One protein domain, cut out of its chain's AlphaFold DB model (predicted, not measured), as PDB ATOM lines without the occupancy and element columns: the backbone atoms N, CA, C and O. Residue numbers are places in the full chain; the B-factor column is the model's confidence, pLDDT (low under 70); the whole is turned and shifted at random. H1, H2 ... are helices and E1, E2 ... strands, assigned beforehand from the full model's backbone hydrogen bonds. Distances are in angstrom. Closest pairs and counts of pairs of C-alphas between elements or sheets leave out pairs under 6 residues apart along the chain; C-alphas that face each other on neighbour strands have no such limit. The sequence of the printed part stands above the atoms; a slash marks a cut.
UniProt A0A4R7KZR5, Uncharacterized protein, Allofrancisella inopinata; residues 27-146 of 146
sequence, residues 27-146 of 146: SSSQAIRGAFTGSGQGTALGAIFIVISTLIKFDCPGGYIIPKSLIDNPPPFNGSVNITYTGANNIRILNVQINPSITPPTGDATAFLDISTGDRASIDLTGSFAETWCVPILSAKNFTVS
ATOM      1  N   SER A  27     -35.940  29.730  -1.325       96.06
ATOM      2  CA  SER A  27     -36.371  28.658  -2.232       96.06
ATOM      3  C   SER A  27     -35.218  27.696  -2.481       96.06
ATOM      4  O   SER A  27     -34.062  28.106  -2.530       96.06
ATOM      5  N   SER A  28     -35.508  26.412  -2.691       96.00
ATOM      6  CA  SER A  28     -34.494  25.442  -3.126       96.00
ATOM      7  C   SER A  28     -33.969  25.715  -4.536       96.00
ATOM      8  O   SER A  28     -32.963  25.131  -4.926       96.00
ATOM      9  N   SER A  29     -34.636  26.586  -5.298       95.75
ATOM     10  CA  SER A  29     -34.261  26.916  -6.667       95.75
ATOM     11  C   SER A  29     -34.484  28.384  -7.011       95.75
ATOM     12  O   SER A  29     -35.396  29.030  -6.488       95.75
ATOM     13  N   GLN A  30     -33.674  28.899  -7.931       96.31
ATOM     14  CA  GLN A  30     -33.816  30.237  -8.496       96.31
ATOM     15  C   GLN A  30     -33.524  30.184  -9.988       96.31
ATOM     16  O   GLN A  30     -32.602  29.499 -10.431       96.31
ATOM     17  N   ALA A  31     -34.300  30.939 -10.759       95.56
ATOM     18  CA  ALA A  31     -34.014  31.182 -12.159       95.56
ATOM     19  C   ALA A  31     -33.640  32.653 -12.358       95.56
ATOM     20  O   ALA A  31     -34.362  33.544 -11.912       95.56
ATOM     21  N   ILE A  32     -32.522  32.901 -13.031       95.12
ATOM     22  CA  ILE A  32     -31.977  34.233 -13.286       95.12
ATOM     23  C   ILE A  32     -31.884  34.434 -14.797       95.12
ATOM     24  O   ILE A  32     -31.534  33.514 -15.540       95.12
ATOM     25  N   ARG A  33     -32.237  35.633 -15.267       94.81
ATOM     26  CA  ARG A  33     -32.225  35.980 -16.693       94.81
ATOM     27  C   ARG A  33     -31.005  36.817 -17.053       94.81
ATOM     28  O   ARG A  33     -30.576  37.662 -16.278       94.81
ATOM     29  N   GLY A  34     -30.497  36.617 -18.262       93.50
ATOM     30  CA  GLY A  34     -29.373  37.368 -18.816       93.50
ATOM     31  C   GLY A  34     -29.140  37.033 -20.285       93.50
ATOM     32  O   GLY A  34     -29.913  36.286 -20.882       93.50
ATOM     33  N   ALA A  35     -28.092  37.596 -20.885       93.12
ATOM     34  CA  ALA A  35     -27.693  37.278 -22.255       93.12
ATOM     35  C   ALA A  35     -26.531  36.272 -22.244       93.12
ATOM     36  O   ALA A  35     -25.373  36.647 -22.426       93.12
ATOM     37  N   PHE A  36     -26.837  34.998 -21.992       92.44
ATOM     38  CA  PHE A  36     -25.838  33.926 -21.980       92.44
ATOM     39  C   PHE A  36     -25.769  33.218 -23.337       92.44
ATOM     40  O   PHE A  36     -26.756  33.125 -24.070       92.44
ATOM     41  N   THR A  37     -24.578  32.735 -23.682       92.19
ATOM     42  CA  THR A  37     -24.299  32.094 -24.978       92.19
ATOM     43  C   THR A  37     -24.173  30.577 -24.886       92.19
ATOM     44  O   THR A  37     -24.233  29.904 -25.912       92.19
ATOM     45  N   GLY A  38     -23.978  30.034 -23.683       91.25
ATOM     46  CA  GLY A  38     -23.861  28.602 -23.453       91.25
ATOM     47  C   GLY A  38     -25.209  27.900 -23.317       91.25
ATOM     48  O   GLY A  38     -26.280  28.513 -23.256       91.25
ATOM     49  N   SER A  39     -25.153  26.572 -23.263       93.81
ATOM     50  CA  SER A  39     -26.315  25.734 -22.980       93.81
ATOM     51  C   SER A  39     -25.904  24.403 -22.362       93.81
ATOM     52  O   SER A  39     -24.802  23.908 -22.595       93.81
ATOM     53  N   GLY A  40     -26.796  23.814 -21.573       95.00
ATOM     54  CA  GLY A  40     -26.601  22.498 -20.972       95.00
ATOM     55  C   GLY A  40     -26.805  22.516 -19.465       95.00
ATOM     56  O   GLY A  40     -27.388  23.446 -18.912       95.00
ATOM     57  N   GLN A  41     -26.335  21.469 -18.802       94.25
ATOM     58  CA  GLN A  41     -26.492  21.285 -17.364       94.25
ATOM     59  C   GLN A  41     -25.191  20.800 -16.738       94.25
ATOM     60  O   GLN A  41     -24.384  20.149 -17.404       94.25
ATOM     61  N   GLY A  42     -25.034  21.057 -15.448       91.62
ATOM     62  CA  GLY A  42     -23.939  20.531 -14.655       91.62
ATOM     63  C   GLY A  42     -24.300  20.452 -13.180       91.62
ATOM     64  O   GLY A  42     -25.395  20.828 -12.754       91.62
ATOM     65  N   THR A  43     -23.367  19.912 -12.406       91.50
ATOM     66  CA  THR A  43     -23.521  19.735 -10.963       91.50
ATOM     67  C   THR A  43     -22.230  20.087 -10.252       91.50
ATOM     68  O   THR A  43     -21.163  19.679 -10.709       91.50
ATOM     69  N   ALA A  44     -22.320  20.766  -9.112       87.94
ATOM     70  CA  ALA A  44     -21.173  21.079  -8.271       87.94
ATOM     71  C   ALA A  44     -21.553  20.959  -6.788       87.94
ATOM     72  O   ALA A  44     -22.506  21.586  -6.336       87.94
ATOM     73  N   LEU A  45     -20.847  20.099  -6.039       88.50
ATOM     74  CA  LEU A  45     -21.126  19.788  -4.622       88.50
ATOM     75  C   LEU A  45     -22.615  19.492  -4.323       88.50
ATOM     76  O   LEU A  45     -23.153  19.869  -3.284       88.50
ATOM     77  N   GLY A  46     -23.294  18.809  -5.249       89.88
ATOM     78  CA  GLY A  46     -24.712  18.456  -5.135       89.88
ATOM     79  C   GLY A  46     -25.694  19.568  -5.521       89.88
ATOM     80  O   GLY A  46     -26.880  19.277  -5.650       89.88
ATOM     81  N   ALA A  47     -25.230  20.800  -5.755       92.75
ATOM     82  CA  ALA A  47     -26.023  21.809  -6.450       92.75
ATOM     83  C   ALA A  47     -26.110  21.462  -7.937       92.75
ATOM     84  O   ALA A  47     -25.133  20.997  -8.532       92.75
ATOM     85  N   ILE A  48     -27.268  21.701  -8.539       94.06
ATOM     86  CA  ILE A  48     -27.517  21.496  -9.964       94.06
ATOM     87  C   ILE A  48     -27.675  22.868 -10.609       94.06
ATOM     88  O   ILE A  48     -28.280  23.771 -10.034       94.06
ATOM     89  N   PHE A  49     -27.140  23.031 -11.812       94.12
ATOM     90  CA  PHE A  49     -27.345  24.234 -12.602       94.12
ATOM     91  C   PHE A  49     -27.643  23.888 -14.053       94.12
ATOM     92  O   PHE A  49     -27.114  22.926 -14.613       94.12
ATOM     93  N   ILE A  50     -28.513  24.684 -14.663       94.94
ATOM     94  CA  ILE A  50     -28.969  24.509 -16.038       94.94
ATOM     95  C   ILE A  50     -28.907  25.865 -16.728       94.94
ATOM     96  O   ILE A  50     -29.443  26.843 -16.217       94.94
ATOM     97  N   VAL A  51     -28.287  25.915 -17.902       95.25
ATOM     98  CA  VAL A  51     -28.227  27.103 -18.754       95.25
ATOM     99  C   VAL A  51     -29.028  26.830 -20.023       95.25
ATOM    100  O   VAL A  51     -28.766  25.867 -20.746       95.25
ATOM    101  N   ILE A  52     -30.023  27.675 -20.289       90.25
ATOM    102  CA  ILE A  52     -30.898  27.606 -21.463       90.25
ATOM    103  C   ILE A  52     -30.955  28.996 -22.094       90.25
ATOM    104  O   ILE A  52     -31.870  29.774 -21.821       90.25
ATOM    105  N   SER A  53     -29.977  29.312 -22.949       83.56
ATOM    106  CA  SER A  53     -29.882  30.598 -23.652       83.56
ATOM    107  C   SER A  53     -29.955  31.794 -22.691       83.56
ATOM    108  O   SER A  53     -28.960  32.140 -22.073       83.56
ATOM    109  N   THR A  54     -31.123  32.415 -22.512       90.25
ATOM    110  CA  THR A  54     -31.298  33.612 -21.673       90.25
ATOM    111  C   THR A  54     -31.604  33.325 -20.204       90.25
ATOM    112  O   THR A  54     -31.889  34.250 -19.441       90.25
ATOM    113  N   LEU A  55     -31.592  32.057 -19.797       93.94
ATOM    114  CA  LEU A  55     -31.978  31.626 -18.460       93.94
ATOM    115  C   LEU A  55     -30.896  30.746 -17.840       93.94
ATOM    116  O   LEU A  55     -30.440  29.791 -18.466       93.94
ATOM    117  N   ILE A  56     -30.558  31.024 -16.586       95.38
ATOM    118  CA  ILE A  56     -29.833  30.105 -15.710       95.38
ATOM    119  C   ILE A  56     -30.798  29.664 -14.624       95.38
ATOM    120  O   ILE A  56     -31.474  30.499 -14.028       95.38
ATOM    121  N   LYS A  57     -30.861  28.367 -14.354       95.88
ATOM    122  CA  LYS A  57     -31.537  27.808 -13.189       95.88
ATOM    123  C   LYS A  57     -30.491  27.220 -12.256       95.88
ATOM    124  O   LYS A  57     -29.674  26.425 -12.706       95.88
ATOM    125  N   PHE A  58     -30.558  27.582 -10.984       95.50
ATOM    126  CA  PHE A  58     -29.808  26.960  -9.903       95.50
ATOM    127  C   PHE A  58     -30.766  26.179  -9.009       95.50
ATOM    128  O   PHE A  58     -31.839  26.681  -8.676       95.50
ATOM    129  N   ASP A  59     -30.364  24.980  -8.604       95.75
ATOM    130  CA  ASP A  59     -31.039  24.153  -7.611       95.75
ATOM    131  C   ASP A  59     -30.026  23.782  -6.515       95.75
ATOM    132  O   ASP A  59     -28.980  23.187  -6.786       95.75
ATOM    133  N   CYS A  60     -30.325  24.140  -5.268       95.38
ATOM    134  CA  CYS A  60     -29.484  23.819  -4.120       95.38
ATOM    135  C   CYS A  60     -29.604  22.342  -3.714       95.38
ATOM    136  O   CYS A  60     -30.669  21.736  -3.878       95.38
ATOM    137  N   PRO A  61     -28.549  21.757  -3.117       94.38
ATOM    138  CA  PRO A  61     -28.642  20.431  -2.518       94.38
ATOM    139  C   PRO A  61     -29.601  20.428  -1.319       94.38
ATOM    140  O   PRO A  61     -29.869  21.458  -0.696       94.38
ATOM    141  N   GLY A  62     -30.088  19.240  -0.953       93.56
ATOM    142  CA  GLY A  62     -30.977  19.067   0.197       93.56
ATOM    143  C   GLY A  62     -30.398  19.657   1.491       93.56
ATOM    144  O   GLY A  62     -29.214  19.504   1.783       93.56
ATOM    145  N   GLY A  63     -31.242  20.339   2.270       93.31
ATOM    146  CA  GLY A  63     -30.833  21.050   3.491       93.31
ATOM    147  C   GLY A  63     -30.362  22.491   3.261       93.31
ATOM    148  O   GLY A  63     -30.226  23.239   4.233       93.31
ATOM    149  N   TYR A  64     -30.192  22.895   1.999       95.44
ATOM    150  CA  TYR A  64     -29.818  24.246   1.603       95.44
ATOM    151  C   TYR A  64     -30.888  24.892   0.720       95.44
ATOM    152  O   TYR A  64     -31.574  24.220  -0.048       95.44
ATOM    153  N   ILE A  65     -31.018  26.211   0.828       96.81
ATOM    154  CA  ILE A  65     -31.908  27.039   0.007       96.81
ATOM    155  C   ILE A  65     -31.217  28.348  -0.360       96.81
ATOM    156  O   ILE A  65     -30.289  28.780   0.317       96.81
ATOM    157  N   ILE A  66     -31.688  28.997  -1.414       96.62
ATOM    158  CA  ILE A  66     -31.283  30.348  -1.795       96.62
ATOM    159  C   ILE A  66     -32.071  31.328  -0.912       96.62
ATOM    160  O   ILE A  66     -33.298  31.207  -0.857       96.62
ATOM    161  N   PRO A  67     -31.420  32.270  -0.197       96.00
ATOM    162  CA  PRO A  67     -32.108  33.228   0.669       96.00
ATOM    163  C   PRO A  67     -33.158  34.041  -0.087       96.00
ATOM    164  O   PRO A  67     -32.906  34.496  -1.205       96.00
ATOM    165  N   LYS A  68     -34.308  34.308   0.544       94.31
ATOM    166  CA  LYS A  68     -35.373  35.126  -0.060       94.31
ATOM    167  C   LYS A  68     -34.875  36.500  -0.511       94.31
ATOM    168  O   LYS A  68     -35.249  36.955  -1.585       94.31
ATOM    169  N   SER A  69     -33.981  37.129   0.250       93.62
ATOM    170  CA  SER A  69     -33.413  38.431  -0.111       93.62
ATOM    171  C   SER A  69     -32.647  38.410  -1.438       93.62
ATOM    172  O   SER A  69     -32.767  39.366  -2.199       93.62
ATOM    173  N   LEU A  70     -31.942  37.319  -1.755       94.50
ATOM    174  CA  LEU A  70     -31.262  37.127  -3.041       94.50
ATOM    175  C   LEU A  70     -32.230  36.721  -4.165       94.50
ATOM    176  O   LEU A  70     -32.009  37.056  -5.325       94.50
ATOM    177  N   ILE A  71     -33.315  36.016  -3.830       95.06
ATOM    178  CA  ILE A  71     -34.386  35.681  -4.784       95.06
ATOM    179  C   ILE A  71     -35.135  36.929  -5.236       95.06
ATOM    180  O   ILE A  71     -35.384  37.086  -6.428       95.06
ATOM    181  N   ASP A  72     -35.479  37.796  -4.288       94.31
ATOM    182  CA  ASP A  72     -36.216  39.030  -4.541       94.31
ATOM    183  C   ASP A  72     -35.325  40.098  -5.196       94.31
ATOM    184  O   ASP A  72     -35.823  40.949  -5.930       94.31
ATOM    185  N   ASN A  73     -34.009  40.039  -4.959       94.94
ATOM    186  CA  ASN A  73     -33.020  40.983  -5.485       94.94
ATOM    187  C   ASN A  73     -31.868  40.232  -6.176       94.94
ATOM    188  O   ASN A  73     -30.736  40.268  -5.687       94.94
ATOM    189  N   PRO A  74     -32.125  39.516  -7.286       94.38
ATOM    190  CA  PRO A  74     -31.059  38.869  -8.033       94.38
ATOM    191  C   PRO A  74     -30.134  39.930  -8.646       94.38
ATOM    192  O   PRO A  74     -30.603  41.018  -8.999       94.38
ATOM    193  N   PRO A  75     -28.841  39.621  -8.841       95.25
ATOM    194  CA  PRO A  75     -27.957  40.515  -9.571       95.25
ATOM    195  C   PRO A  75     -28.497  40.802 -10.980       95.25
ATOM    196  O   PRO A  75     -28.963  39.880 -11.662       95.25
ATOM    197  N   PRO A  76     -28.454  42.063 -11.447       94.81
ATOM    198  CA  PRO A  76     -28.771  42.372 -12.833       94.81
ATOM    199  C   PRO A  76     -27.698  41.783 -13.756       94.81
ATOM    200  O   PRO A  76     -26.551  41.589 -13.359       94.81
ATOM    201  N   PHE A  77     -28.049  41.518 -15.015       95.69
ATOM    202  CA  PHE A  77     -27.073  41.034 -15.991       95.69
ATOM    203  C   PHE A  77     -25.966  42.075 -16.228       95.69
ATOM    204  O   PHE A  77     -26.261  43.236 -16.507       95.69
ATOM    205  N   ASN A  78     -24.707  41.633 -16.153       95.75
ATOM    206  CA  ASN A  78     -23.496  42.463 -16.085       95.75
ATOM    207  C   ASN A  78     -23.445  43.379 -14.853       95.75
ATOM    208  O   ASN A  78     -23.024  44.533 -14.943       95.75
ATOM    209  N   GLY A  79     -23.862  42.860 -13.703       95.75
ATOM    210  CA  GLY A  79     -23.789  43.558 -12.428       95.75
ATOM    211  C   GLY A  79     -23.726  42.595 -11.253       95.75
ATOM    212  O   GLY A  79     -23.523  41.391 -11.419       95.75
ATOM    213  N   SER A  80     -23.886  43.150 -10.059       96.75
ATOM    214  CA  SER A  80     -23.803  42.399  -8.817       96.75
ATOM    215  C   SER A  80     -24.748  42.939  -7.752       96.75
ATOM    216  O   SER A  80     -25.286  44.042  -7.876       96.75
ATOM    217  N   VAL A  81     -24.959  42.141  -6.709       96.56
ATOM    218  CA  VAL A  81     -25.657  42.543  -5.482       96.56
ATOM    219  C   VAL A  81     -24.818  42.158  -4.277       96.56
ATOM    220  O   VAL A  81     -24.249  41.068  -4.248       96.56
ATOM    221  N   ASN A  82     -24.756  43.020  -3.263       96.19
ATOM    222  CA  ASN A  82     -24.068  42.665  -2.029       96.19
ATOM    223  C   ASN A  82     -25.052  42.009  -1.072       96.19
ATOM    224  O   ASN A  82     -26.045  42.620  -0.680       96.19
ATOM    225  N   ILE A  83     -24.751  40.790  -0.648       95.00
ATOM    226  CA  ILE A  83     -25.497  40.088   0.389       95.00
ATOM    227  C   ILE A  83     -24.715  40.137   1.701       95.00
ATOM    228  O   ILE A  83     -23.496  39.989   1.720       95.00
ATOM    229  N   THR A  84     -25.408  40.387   2.809       96.31
ATOM    230  CA  THR A  84     -24.832  40.454   4.160       96.31
ATOM    231  C   THR A  84     -25.522  39.442   5.059       96.31
ATOM    232  O   THR A  84     -26.752  39.381   5.077       96.31
ATOM    233  N   TYR A  85     -24.750  38.677   5.829       96.56
ATOM    234  CA  TYR A  85     -25.296  37.764   6.829       96.56
ATOM    235  C   TYR A  85     -25.502  38.476   8.172       96.56
ATOM    236  O   TYR A  85     -24.594  39.100   8.711       96.56
ATOM    237  N   THR A  86     -26.702  38.384   8.735       95.94
ATOM    238  CA  THR A  86     -27.122  39.097   9.955       95.94
ATOM    239  C   THR A  86     -27.458  38.160  11.116       95.94
ATOM    240  O   THR A  86     -27.922  38.601  12.166       95.94
ATOM    241  N   GLY A  87     -27.245  36.853  10.946       94.06
ATOM    242  CA  GLY A  87     -27.579  35.855  11.960       94.06
ATOM    243  C   GLY A  87     -26.557  35.832  13.088       94.06
ATOM    244  O   GLY A  87     -25.403  36.178  12.878       94.06
ATOM    245  N   ALA A  88     -26.969  35.401  14.280       93.56
ATOM    246  CA  ALA A  88     -26.124  35.429  15.480       93.56
ATOM    247  C   ALA A  88     -25.052  34.323  15.539       93.56
ATOM    248  O   ALA A  88     -24.107  34.430  16.313       93.56
ATOM    249  N   ASN A  89     -25.215  33.250  14.761       93.88
ATOM    250  CA  ASN A  89     -24.314  32.099  14.770       93.88
ATOM    251  C   ASN A  89     -23.555  32.014  13.457       93.88
ATOM    252  O   ASN A  89     -24.146  32.266  12.407       93.88
ATOM    253  N   ASN A  90     -22.310  31.552  13.507       94.81
ATOM    254  CA  ASN A  90     -21.570  31.216  12.300       94.81
ATOM    255  C   ASN A  90     -22.258  30.064  11.568       94.81
ATOM    256  O   ASN A  90     -22.774  29.126  12.185       94.81
ATOM    257  N   ILE A  91     -22.276  30.150  10.248       95.00
ATOM    258  CA  ILE A  91     -22.909  29.165   9.378       95.00
ATOM    259  C   ILE A  91     -21.948  28.770   8.279       95.00
ATOM    260  O   ILE A  91     -21.034  29.513   7.939       95.00
ATOM    261  N   ARG A  92     -22.212  27.615   7.684       94.06
ATOM    262  CA  ARG A  92     -21.483  27.148   6.519       94.06
ATOM    263  C   ARG A  92     -22.406  27.157   5.315       94.06
ATOM    264  O   ARG A  92     -23.413  26.447   5.313       94.06
ATOM    265  N   ILE A  93     -22.093  27.978   4.324       94.19
ATOM    266  CA  ILE A  93     -22.854  28.097   3.080       94.19
ATOM    267  C   ILE A  93     -22.175  27.310   1.968       94.19
ATOM    268  O   ILE A  93     -20.990  27.004   2.053       94.19
ATOM    269  N   LEU A  94     -22.913  27.035   0.905       93.69
ATOM    270  CA  LEU A  94     -22.384  26.547  -0.354       93.69
ATOM    271  C   LEU A  94     -22.413  27.687  -1.374       93.69
ATOM    272  O   LEU A  94     -23.485  28.179  -1.733       93.69
ATOM    273  N   ASN A  95     -21.234  28.088  -1.839       93.19
ATOM    274  CA  ASN A  95     -21.105  29.031  -2.936       93.19
ATOM    275  C   ASN A  95     -21.072  28.271  -4.265       93.19
ATOM    276  O   ASN A  95     -20.265  27.358  -4.431       93.19
ATOM    277  N   VAL A  96     -21.971  28.617  -5.185       92.31
ATOM    278  CA  VAL A  96     -22.083  27.971  -6.497       92.31
ATOM    279  C   VAL A  96     -21.745  29.001  -7.558       92.31
ATOM    280  O   VAL A  96     -22.485  29.965  -7.725       92.31
ATOM    281  N   GLN A  97     -20.652  28.784  -8.283       93.12
ATOM    282  CA  GLN A  97     -20.214  29.635  -9.383       93.12
ATOM    283  C   GLN A  97     -20.201  28.825 -10.672       93.12
ATOM    284  O   GLN A  97     -19.787  27.668 -10.687       93.12
ATOM    285  N   ILE A  98     -20.662  29.409 -11.772       92.88
ATOM    286  CA  ILE A  98     -20.661  28.757 -13.080       92.88
ATOM    287  C   ILE A  98     -20.189  29.712 -14.163       92.88
ATOM    288  O   ILE A  98     -20.368  30.923 -14.059       92.88
ATOM    289  N   ASN A  99     -19.653  29.154 -15.246       93.25
ATOM    290  CA  ASN A  99     -19.453  29.886 -16.485       93.25
ATOM    291  C   ASN A  99     -20.606  29.561 -17.458       93.25
ATOM    292  O   ASN A  99     -20.612  28.486 -18.062       93.25
ATOM    293  N   PRO A 100     -21.596  30.458 -17.639       93.12
ATOM    294  CA  PRO A 100     -22.732  30.212 -18.520       93.12
ATOM    295  C   PRO A 100     -22.426  30.471 -20.006       93.12
ATOM    296  O   PRO A 100     -23.311  30.292 -20.842       93.12
ATOM    297  N   SER A 101     -21.205  30.892 -20.365       92.25
ATOM    298  CA  SER A 101     -20.810  31.129 -21.766       92.25
ATOM    299  C   SER A 101     -20.342  29.868 -22.501       92.25
ATOM    300  O   SER A 101     -20.319  29.851 -23.732       92.25
ATOM    301  N   ILE A 102     -19.998  28.811 -21.761       91.19
ATOM    302  CA  ILE A 102     -19.460  27.552 -22.295       91.19
ATOM    303  C   ILE A 102     -20.537  26.458 -22.385       91.19
ATOM    304  O   ILE A 102     -21.561  26.509 -21.706       91.19
ATOM    305  N   THR A 103     -20.317  25.476 -23.265       91.19
ATOM    306  CA  THR A 103     -21.245  24.363 -23.536       91.19
ATOM    307  C   THR A 103     -20.500  23.020 -23.455       91.19
ATOM    308  O   THR A 103     -19.623  22.788 -24.288       91.19
ATOM    309  N   PRO A 104     -20.838  22.123 -22.506       89.25
ATOM    310  CA  PRO A 104     -21.769  22.350 -21.399       89.25
ATOM    311  C   PRO A 104     -21.229  23.403 -20.408       89.25
ATOM    312  O   PRO A 104     -20.011  23.574 -20.320       89.25
ATOM    313  N   PRO A 105     -22.104  24.105 -19.661       88.88
ATOM    314  CA  PRO A 105     -21.672  24.987 -18.585       88.88
ATOM    315  C   PRO A 105     -20.854  24.179 -17.575       88.88
ATOM    316  O   PRO A 105     -21.270  23.094 -17.163       88.88
ATOM    317  N   THR A 106     -19.708  24.706 -17.158       84.38
ATOM    318  CA  THR A 106     -18.965  24.161 -16.017       84.38
ATOM    319  C   THR A 106     -19.224  25.032 -14.806       84.38
ATOM    320  O   THR A 106     -19.311  26.258 -14.906       84.38
ATOM    321  N   GLY A 107     -19.365  24.374 -13.665       76.00
ATOM    322  CA  GLY A 107     -19.534  25.019 -12.382       76.00
ATOM    323  C   GLY A 107     -18.403  24.644 -11.457       76.00
ATOM    324  O   GLY A 107     -18.085  23.463 -11.348       76.00
ATOM    325  N   ASP A 108     -17.862  25.644 -10.778       70.94
ATOM    326  CA  ASP A 108     -17.091  25.457  -9.566       70.94
ATOM    327  C   ASP A 108     -17.995  25.827  -8.394       70.94
ATOM    328  O   ASP A 108     -18.353  26.984  -8.177       70.94
ATOM    329  N   ALA A 109     -18.372  24.832  -7.598       64.81
ATOM    330  CA  ALA A 109     -18.756  25.126  -6.231       64.81
ATOM    331  C   ALA A 109     -17.447  25.331  -5.469       64.81
ATOM    332  O   ALA A 109     -16.826  24.373  -5.010       64.81
ATOM    333  N   THR A 110     -16.980  26.576  -5.462       61.88
ATOM    334  CA  THR A 110     -15.620  26.970  -5.072       61.88
ATOM    335  C   THR A 110     -15.246  26.493  -3.676       61.88
ATOM    336  O   THR A 110     -14.102  26.102  -3.465       61.88
ATOM    337  N   ALA A 111     -16.203  26.457  -2.746       70.12
ATOM    338  CA  ALA A 111     -16.114  25.733  -1.484       70.12
ATOM    339  C   ALA A 111     -17.431  25.844  -0.708       70.12
ATOM    340  O   ALA A 111     -18.310  26.660  -0.998       70.12
ATOM    341  N   PHE A 112     -17.514  25.072   0.372       86.44
ATOM    342  CA  PHE A 112     -18.292  25.528   1.508       86.44
ATOM    343  C   PHE A 112     -17.566  26.685   2.205       86.44
ATOM    344  O   PHE A 112     -16.422  26.501   2.628       86.44
ATOM    345  N   LEU A 113     -18.236  27.824   2.372       91.19
ATOM    346  CA  LEU A 113     -17.691  29.008   3.036       91.19
ATOM    347  C   LEU A 113     -18.267  29.132   4.443       91.19
ATOM    348  O   LEU A 113     -19.484  29.036   4.622       91.19
ATOM    349  N   ASP A 114     -17.403  29.353   5.428       93.88
ATOM    350  CA  ASP A 114     -17.825  29.702   6.781       93.88
ATOM    351  C   ASP A 114     -18.068  31.212   6.849       93.88
ATOM    352  O   ASP A 114     -17.217  32.002   6.446       93.88
ATOM    353  N   ILE A 115     -19.248  31.600   7.329       94.19
ATOM    354  CA  ILE A 115     -19.731  32.981   7.343       94.19
ATOM    355  C   ILE A 115     -20.179  33.352   8.751       94.19
ATOM    356  O   ILE A 115     -20.928  32.615   9.399       94.19
ATOM    357  N   SER A 116     -19.713  34.510   9.201       96.44
ATOM    358  CA  SER A 116     -19.972  35.121  10.501       96.44
ATOM    359  C   SER A 116     -20.863  36.357  10.359       96.44
ATOM    360  O   SER A 116     -21.049  36.903   9.272       96.44
ATOM    361  N   THR A 117     -21.467  36.806  11.458       96.12
ATOM    362  CA  THR A 117     -22.331  37.995  11.456       96.12
ATOM    363  C   THR A 117     -21.601  39.219  10.902       96.12
ATOM    364  O   THR A 117     -20.524  39.571  11.374       96.12
ATOM    365  N   GLY A 118     -22.225  39.913   9.954       93.69
ATOM    366  CA  GLY A 118     -21.679  41.107   9.314       93.69
ATOM    367  C   GLY A 118     -20.814  40.824   8.089       93.69
ATOM    368  O   GLY A 118     -20.515  41.769   7.359       93.69
ATOM    369  N   ASP A 119     -20.468  39.561   7.821       95.44
ATOM    370  CA  ASP A 119     -19.776  39.181   6.593       95.44
ATOM    371  C   ASP A 119     -20.631  39.516   5.371       95.44
ATOM    372  O   ASP A 119     -21.864  39.372   5.370       95.44
ATOM    373  N   ARG A 120     -19.948  39.973   4.322       92.69
ATOM    374  CA  ARG A 120     -20.551  40.444   3.076       92.69
ATOM    375  C   ARG A 120     -19.912  39.732   1.901       92.69
ATOM    376  O   ARG A 120     -18.709  39.487   1.911       92.69
ATOM    377  N   ALA A 121     -20.702  39.489   0.870       91.19
ATOM    378  CA  ALA A 121     -20.193  39.056  -0.419       91.19
ATOM    379  C   ALA A 121     -20.937  39.734  -1.560       91.19
ATOM    380  O   ALA A 121     -22.115  40.066  -1.428       91.19
ATOM    381  N   SER A 122     -20.230  39.899  -2.673       94.19
ATOM    382  CA  SER A 122     -20.821  40.266  -3.955       94.19
ATOM    383  C   SER A 122     -21.297  38.987  -4.631       94.19
ATOM    384  O   SER A 122     -20.531  38.035  -4.713       94.19
ATOM    385  N   ILE A 123     -22.553  38.960  -5.070       95.25
ATOM    386  CA  ILE A 123     -23.078  37.914  -5.945       95.25
ATOM    387  C   ILE A 123     -23.098  38.487  -7.351       95.25
ATOM    388  O   ILE A 123     -23.870  39.411  -7.626       95.25
ATOM    389  N   ASP A 124     -22.251  37.954  -8.224       95.50
ATOM    390  CA  ASP A 124     -22.035  38.524  -9.551       95.50
ATOM    391  C   ASP A 124     -22.800  37.765 -10.644       95.50
ATOM    392  O   ASP A 124     -22.946  36.538 -10.630       95.50
ATOM    393  N   LEU A 125     -23.258  38.516 -11.648       96.50
ATOM    394  CA  LEU A 125     -23.858  37.977 -12.861       96.50
ATOM    395  C   LEU A 125     -23.330  38.700 -14.094       96.50
ATOM    396  O   LEU A 125     -23.600  39.875 -14.323       96.50
ATOM    397  N   THR A 126     -22.637  37.966 -14.952       95.56
ATOM    398  CA  THR A 126     -22.087  38.436 -16.225       95.56
ATOM    399  C   THR A 126     -22.327  37.398 -17.322       95.56
ATOM    400  O   THR A 126     -22.836  36.303 -17.076       95.56
ATOM    401  N   GLY A 127     -21.939  37.715 -18.561       92.56
ATOM    402  CA  GLY A 127     -22.011  36.759 -19.671       92.56
ATOM    403  C   GLY A 127     -21.177  35.485 -19.471       92.56
ATOM    404  O   GLY A 127     -21.535  34.446 -20.018       92.56
ATOM    405  N   SER A 128     -20.101  35.541 -18.681       92.44
ATOM    406  CA  SER A 128     -19.146  34.437 -18.481       92.44
ATOM    407  C   SER A 128     -19.016  33.980 -17.029       92.44
ATOM    408  O   SER A 128     -18.190  33.120 -16.732       92.44
ATOM    409  N   PHE A 129     -19.818  34.535 -16.125       93.75
ATOM    410  CA  PHE A 129     -19.794  34.196 -14.708       93.75
ATOM    411  C   PHE A 129     -21.179  34.385 -14.102       93.75
ATOM    412  O   PHE A 129     -21.794  35.430 -14.298       93.75
ATOM    413  N   ALA A 130     -21.671  33.392 -13.375       94.31
ATOM    414  CA  ALA A 130     -22.901  33.501 -12.610       94.31
ATOM    415  C   ALA A 130     -22.732  32.803 -11.268       94.31
ATOM    416  O   ALA A 130     -22.273  31.662 -11.213       94.31
ATOM    417  N   GLU A 131     -23.139  33.482 -10.207       93.56
ATOM    418  CA  GLU A 131     -22.987  33.017  -8.838       93.56
ATOM    419  C   GLU A 131     -24.334  32.953  -8.114       93.56
ATOM    420  O   GLU A 131     -25.234  33.762  -8.346       93.56
ATOM    421  N   THR A 132     -24.474  31.994  -7.203       93.88
ATOM    422  CA  THR A 132     -25.530  32.008  -6.191       93.88
ATOM    423  C   THR A 132     -25.056  31.378  -4.886       93.88
ATOM    424  O   THR A 132     -24.054  30.656  -4.832       93.88
ATOM    425  N   TRP A 133     -25.785  31.662  -3.811       94.44
ATOM    426  CA  TRP A 133     -25.523  31.130  -2.480       94.44
ATOM    427  C   TRP A 133     -26.635  30.184  -2.057       94.44
ATOM    428  O   TRP A 133     -27.797  30.566  -1.943       94.44
ATOM    429  N   CYS A 134     -26.241  28.957  -1.745       95.00
ATOM    430  CA  CYS A 134     -27.072  27.966  -1.093       95.00
ATOM    431  C   CYS A 134     -26.740  27.981   0.401       95.00
ATOM    432  O   CYS A 134     -25.626  27.655   0.806       95.00
ATOM    433  N   VAL A 135     -27.692  28.361   1.246       95.62
ATOM    434  CA  VAL A 135     -27.488  28.546   2.689       95.62
ATOM    435  C   VAL A 135     -28.316  27.538   3.488       95.62
ATOM    436  O   VAL A 135     -29.361  27.102   3.001       95.62
ATOM    437  N   PRO A 136     -27.910  27.163   4.715       95.50
ATOM    438  CA  PRO A 136     -28.715  26.276   5.549       95.50
ATOM    439  C   PRO A 136     -30.122  26.845   5.776       95.50
ATOM    440  O   PRO A 136     -30.266  28.025   6.103       95.50
ATOM    441  N   ILE A 137     -31.156  26.002   5.669       94.00
ATOM    442  CA  ILE A 137     -32.574  26.416   5.760       94.00
ATOM    443  C   ILE A 137     -32.864  27.280   6.997       94.00
ATOM    444  O   ILE A 137     -33.564  28.287   6.910       94.00
ATOM    445  N   LEU A 138     -32.292  26.919   8.148       91.88
ATOM    446  CA  LEU A 138     -32.520  27.617   9.419       91.88
ATOM    447  C   LEU A 138     -31.949  29.046   9.449       91.88
ATOM    448  O   LEU A 138     -32.363  29.857  10.279       91.88
ATOM    449  N   SER A 139     -31.028  29.356   8.538       93.12
ATOM    450  CA  SER A 139     -30.294  30.621   8.488       93.12
ATOM    451  C   SER A 139     -30.738  31.529   7.341       93.12
ATOM    452  O   SER A 139     -30.332  32.685   7.302       93.12
ATOM    453  N   ALA A 140     -31.591  31.051   6.432       92.56
ATOM    454  CA  ALA A 140     -31.945  31.757   5.198       92.56
ATOM    455  C   ALA A 140     -32.651  33.107   5.403       92.56
ATOM    456  O   ALA A 140     -32.494  34.015   4.592       92.56
ATOM    457  N   LYS A 141     -33.355  33.281   6.527       93.31
ATOM    458  CA  LYS A 141     -33.990  34.558   6.899       93.31
ATOM    459  C   LYS A 141     -33.000  35.631   7.374       93.31
ATOM    460  O   LYS A 141     -33.384  36.781   7.547       93.31
ATOM    461  N   ASN A 142     -31.747  35.258   7.627       94.88
ATOM    462  CA  ASN A 142     -30.738  36.129   8.220       94.88
ATOM    463  C   ASN A 142     -29.817  36.741   7.152       94.88
ATOM    464  O   ASN A 142     -28.617  36.872   7.374       94.88
ATOM    465  N   PHE A 143     -30.354  37.058   5.975       94.94
ATOM    466  CA  PHE A 143     -29.591  37.665   4.890       94.94
ATOM    467  C   PHE A 143     -30.294  38.909   4.374       94.94
ATOM    468  O   PHE A 143     -31.483  38.864   4.063       94.94
ATOM    469  N   THR A 144     -29.547  39.993   4.211       95.06
ATOM    470  CA  THR A 144     -30.036  41.242   3.615       95.06
ATOM    471  C   THR A 144     -29.232  41.578   2.369       95.06
ATOM    472  O   THR A 144     -28.032  41.316   2.332       95.06
ATOM    473  N   VAL A 145     -29.879  42.182   1.371       92.50
ATOM    474  CA  VAL A 145     -29.217  42.696   0.165       92.50
ATOM    475  C   VAL A 145     -29.115  44.220   0.252       92.50
ATOM    476  O   VAL A 145     -30.039  44.862   0.753       92.50
ATOM    477  N   SER A 146     -27.985  44.780  -0.186       86.19
ATOM    478  CA  SER A 146     -27.698  46.223  -0.227       86.19
ATOM    479  C   SER A 146     -27.055  46.646  -1.537       86.19
ATOM    480  O   SER A 146     -26.191  45.871  -2.012       86.19
TER     481      SER A 146
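What this domain is: This is residues 27 to 146 of the 146 residues of an uncharacterized protein of Allofrancisella inopinata (UniProt A0A4R7KZR5). The domain is a layered sandwich of strands, in which a strongly twisted four-stranded sheet, E5 E10 E7 E8, lies between a second four-stranded sheet, E1 E4 E3 E2, and a smaller one, E9 E6 E11, each only partly face to face with it. Strand E10 runs through the middle, and the one short helix, H1, sits over E11 and grazes the sheet E1 E4 E3 E2. The printed part has 120 residues with the named elements E1 E2 E3 E4 E5 H1 E6 E7 E8 E9 E10 E11 along the chain; the class is mostly strand, and each of the three sheets is antiparallel throughout in the order just given. The whole is compact, with a radius of gyration of the C-alphas of 13.2 A, and only just elongated, with spans of 41 by 27 by 20 A.

How they stand to each other: In the twisted sheet, E7, residues 91 to 99, and E8, residues 106 to 115, form a hairpin, with N 93 and O 113 at 2.8 A. E10, residues 130 to 136, is the antiparallel neighbour of E7 on its other side, with N 96 and O 132 at 2.9 A. The pairing of E10 is staggered: its residues 130 to 134 pair with E7, and 135 to 136 with E5, residues 64 to 67, where N 135 and O 65 are 2.8 A apart. The strands' lines turn by 96 degrees from edge to edge of this sheet. The second sheet has E1, residues 29 to 33, E4, residues 55 to 59, E3, residues 47 to 52, and E2, residues 39 to 44. E2 E3 E4 is a meander, each strand the antiparallel neighbour of the one before, and E1 E2 E3 E4 is a Greek key, with E1 beside E4. N 32 and O 56 are 2.8 A apart between E1 and E4, N 57 and O 50 2.8 A between E4 and E3, and N 42 and O 49 2.9 A between E3 and E2. This sheet and the twisted one are face to face, 10.4 A centre to centre, their strands at 29 degrees; the closest C-alphas of E2 and E8, those of Ala 44 and Ala 109, are 5.1 A apart. The third sheet has E9, residues 120 to 125, E6, residues 79 to 85, and E11, residues 143 to 145. N 83 and O 121 are 2.8 A apart between E6 and E9, and N 84 and O 144 2.8 A between E6 and E11. It and the twisted sheet are also face to face, 10.6 A centre to centre, in a stack of sheets, face to face in turn. H1, residues 68 to 72, lies over E11 at a height over the sheet of 8.3 A, with the C-alphas of Ser 69 and Thr 144 closest at 5.8 A. In H1 the O i to N i+4 pair is within hydrogen-bond range. E1 and E6 are apart.

Where its parts are: E1 begins at C-alpha 29, (-34.261, 26.916, -6.667). E2 and E3 are 16.3 A and 16.8 A long, and E6 is 20.2 A. E7 measures 26.1 A, and E8, the longest strand by residues, 25.0 A from C-alpha 106 at (-18.965, 24.161, -16.017). E9 is 16.5 A and E10 20.4 A long; E11 ends at C-alpha 145, (-29.217, 42.696, 0.165).

The domain as a whole: The two C-alphas farthest apart, those of Ala 88 and Thr 103, are 40.8 A apart. The printed part has no cut and ends at the chain's last residue, 146. No link is long. The mean pLDDT of the printed part is 92.7; residues 109 to 110, in E8, are under 70.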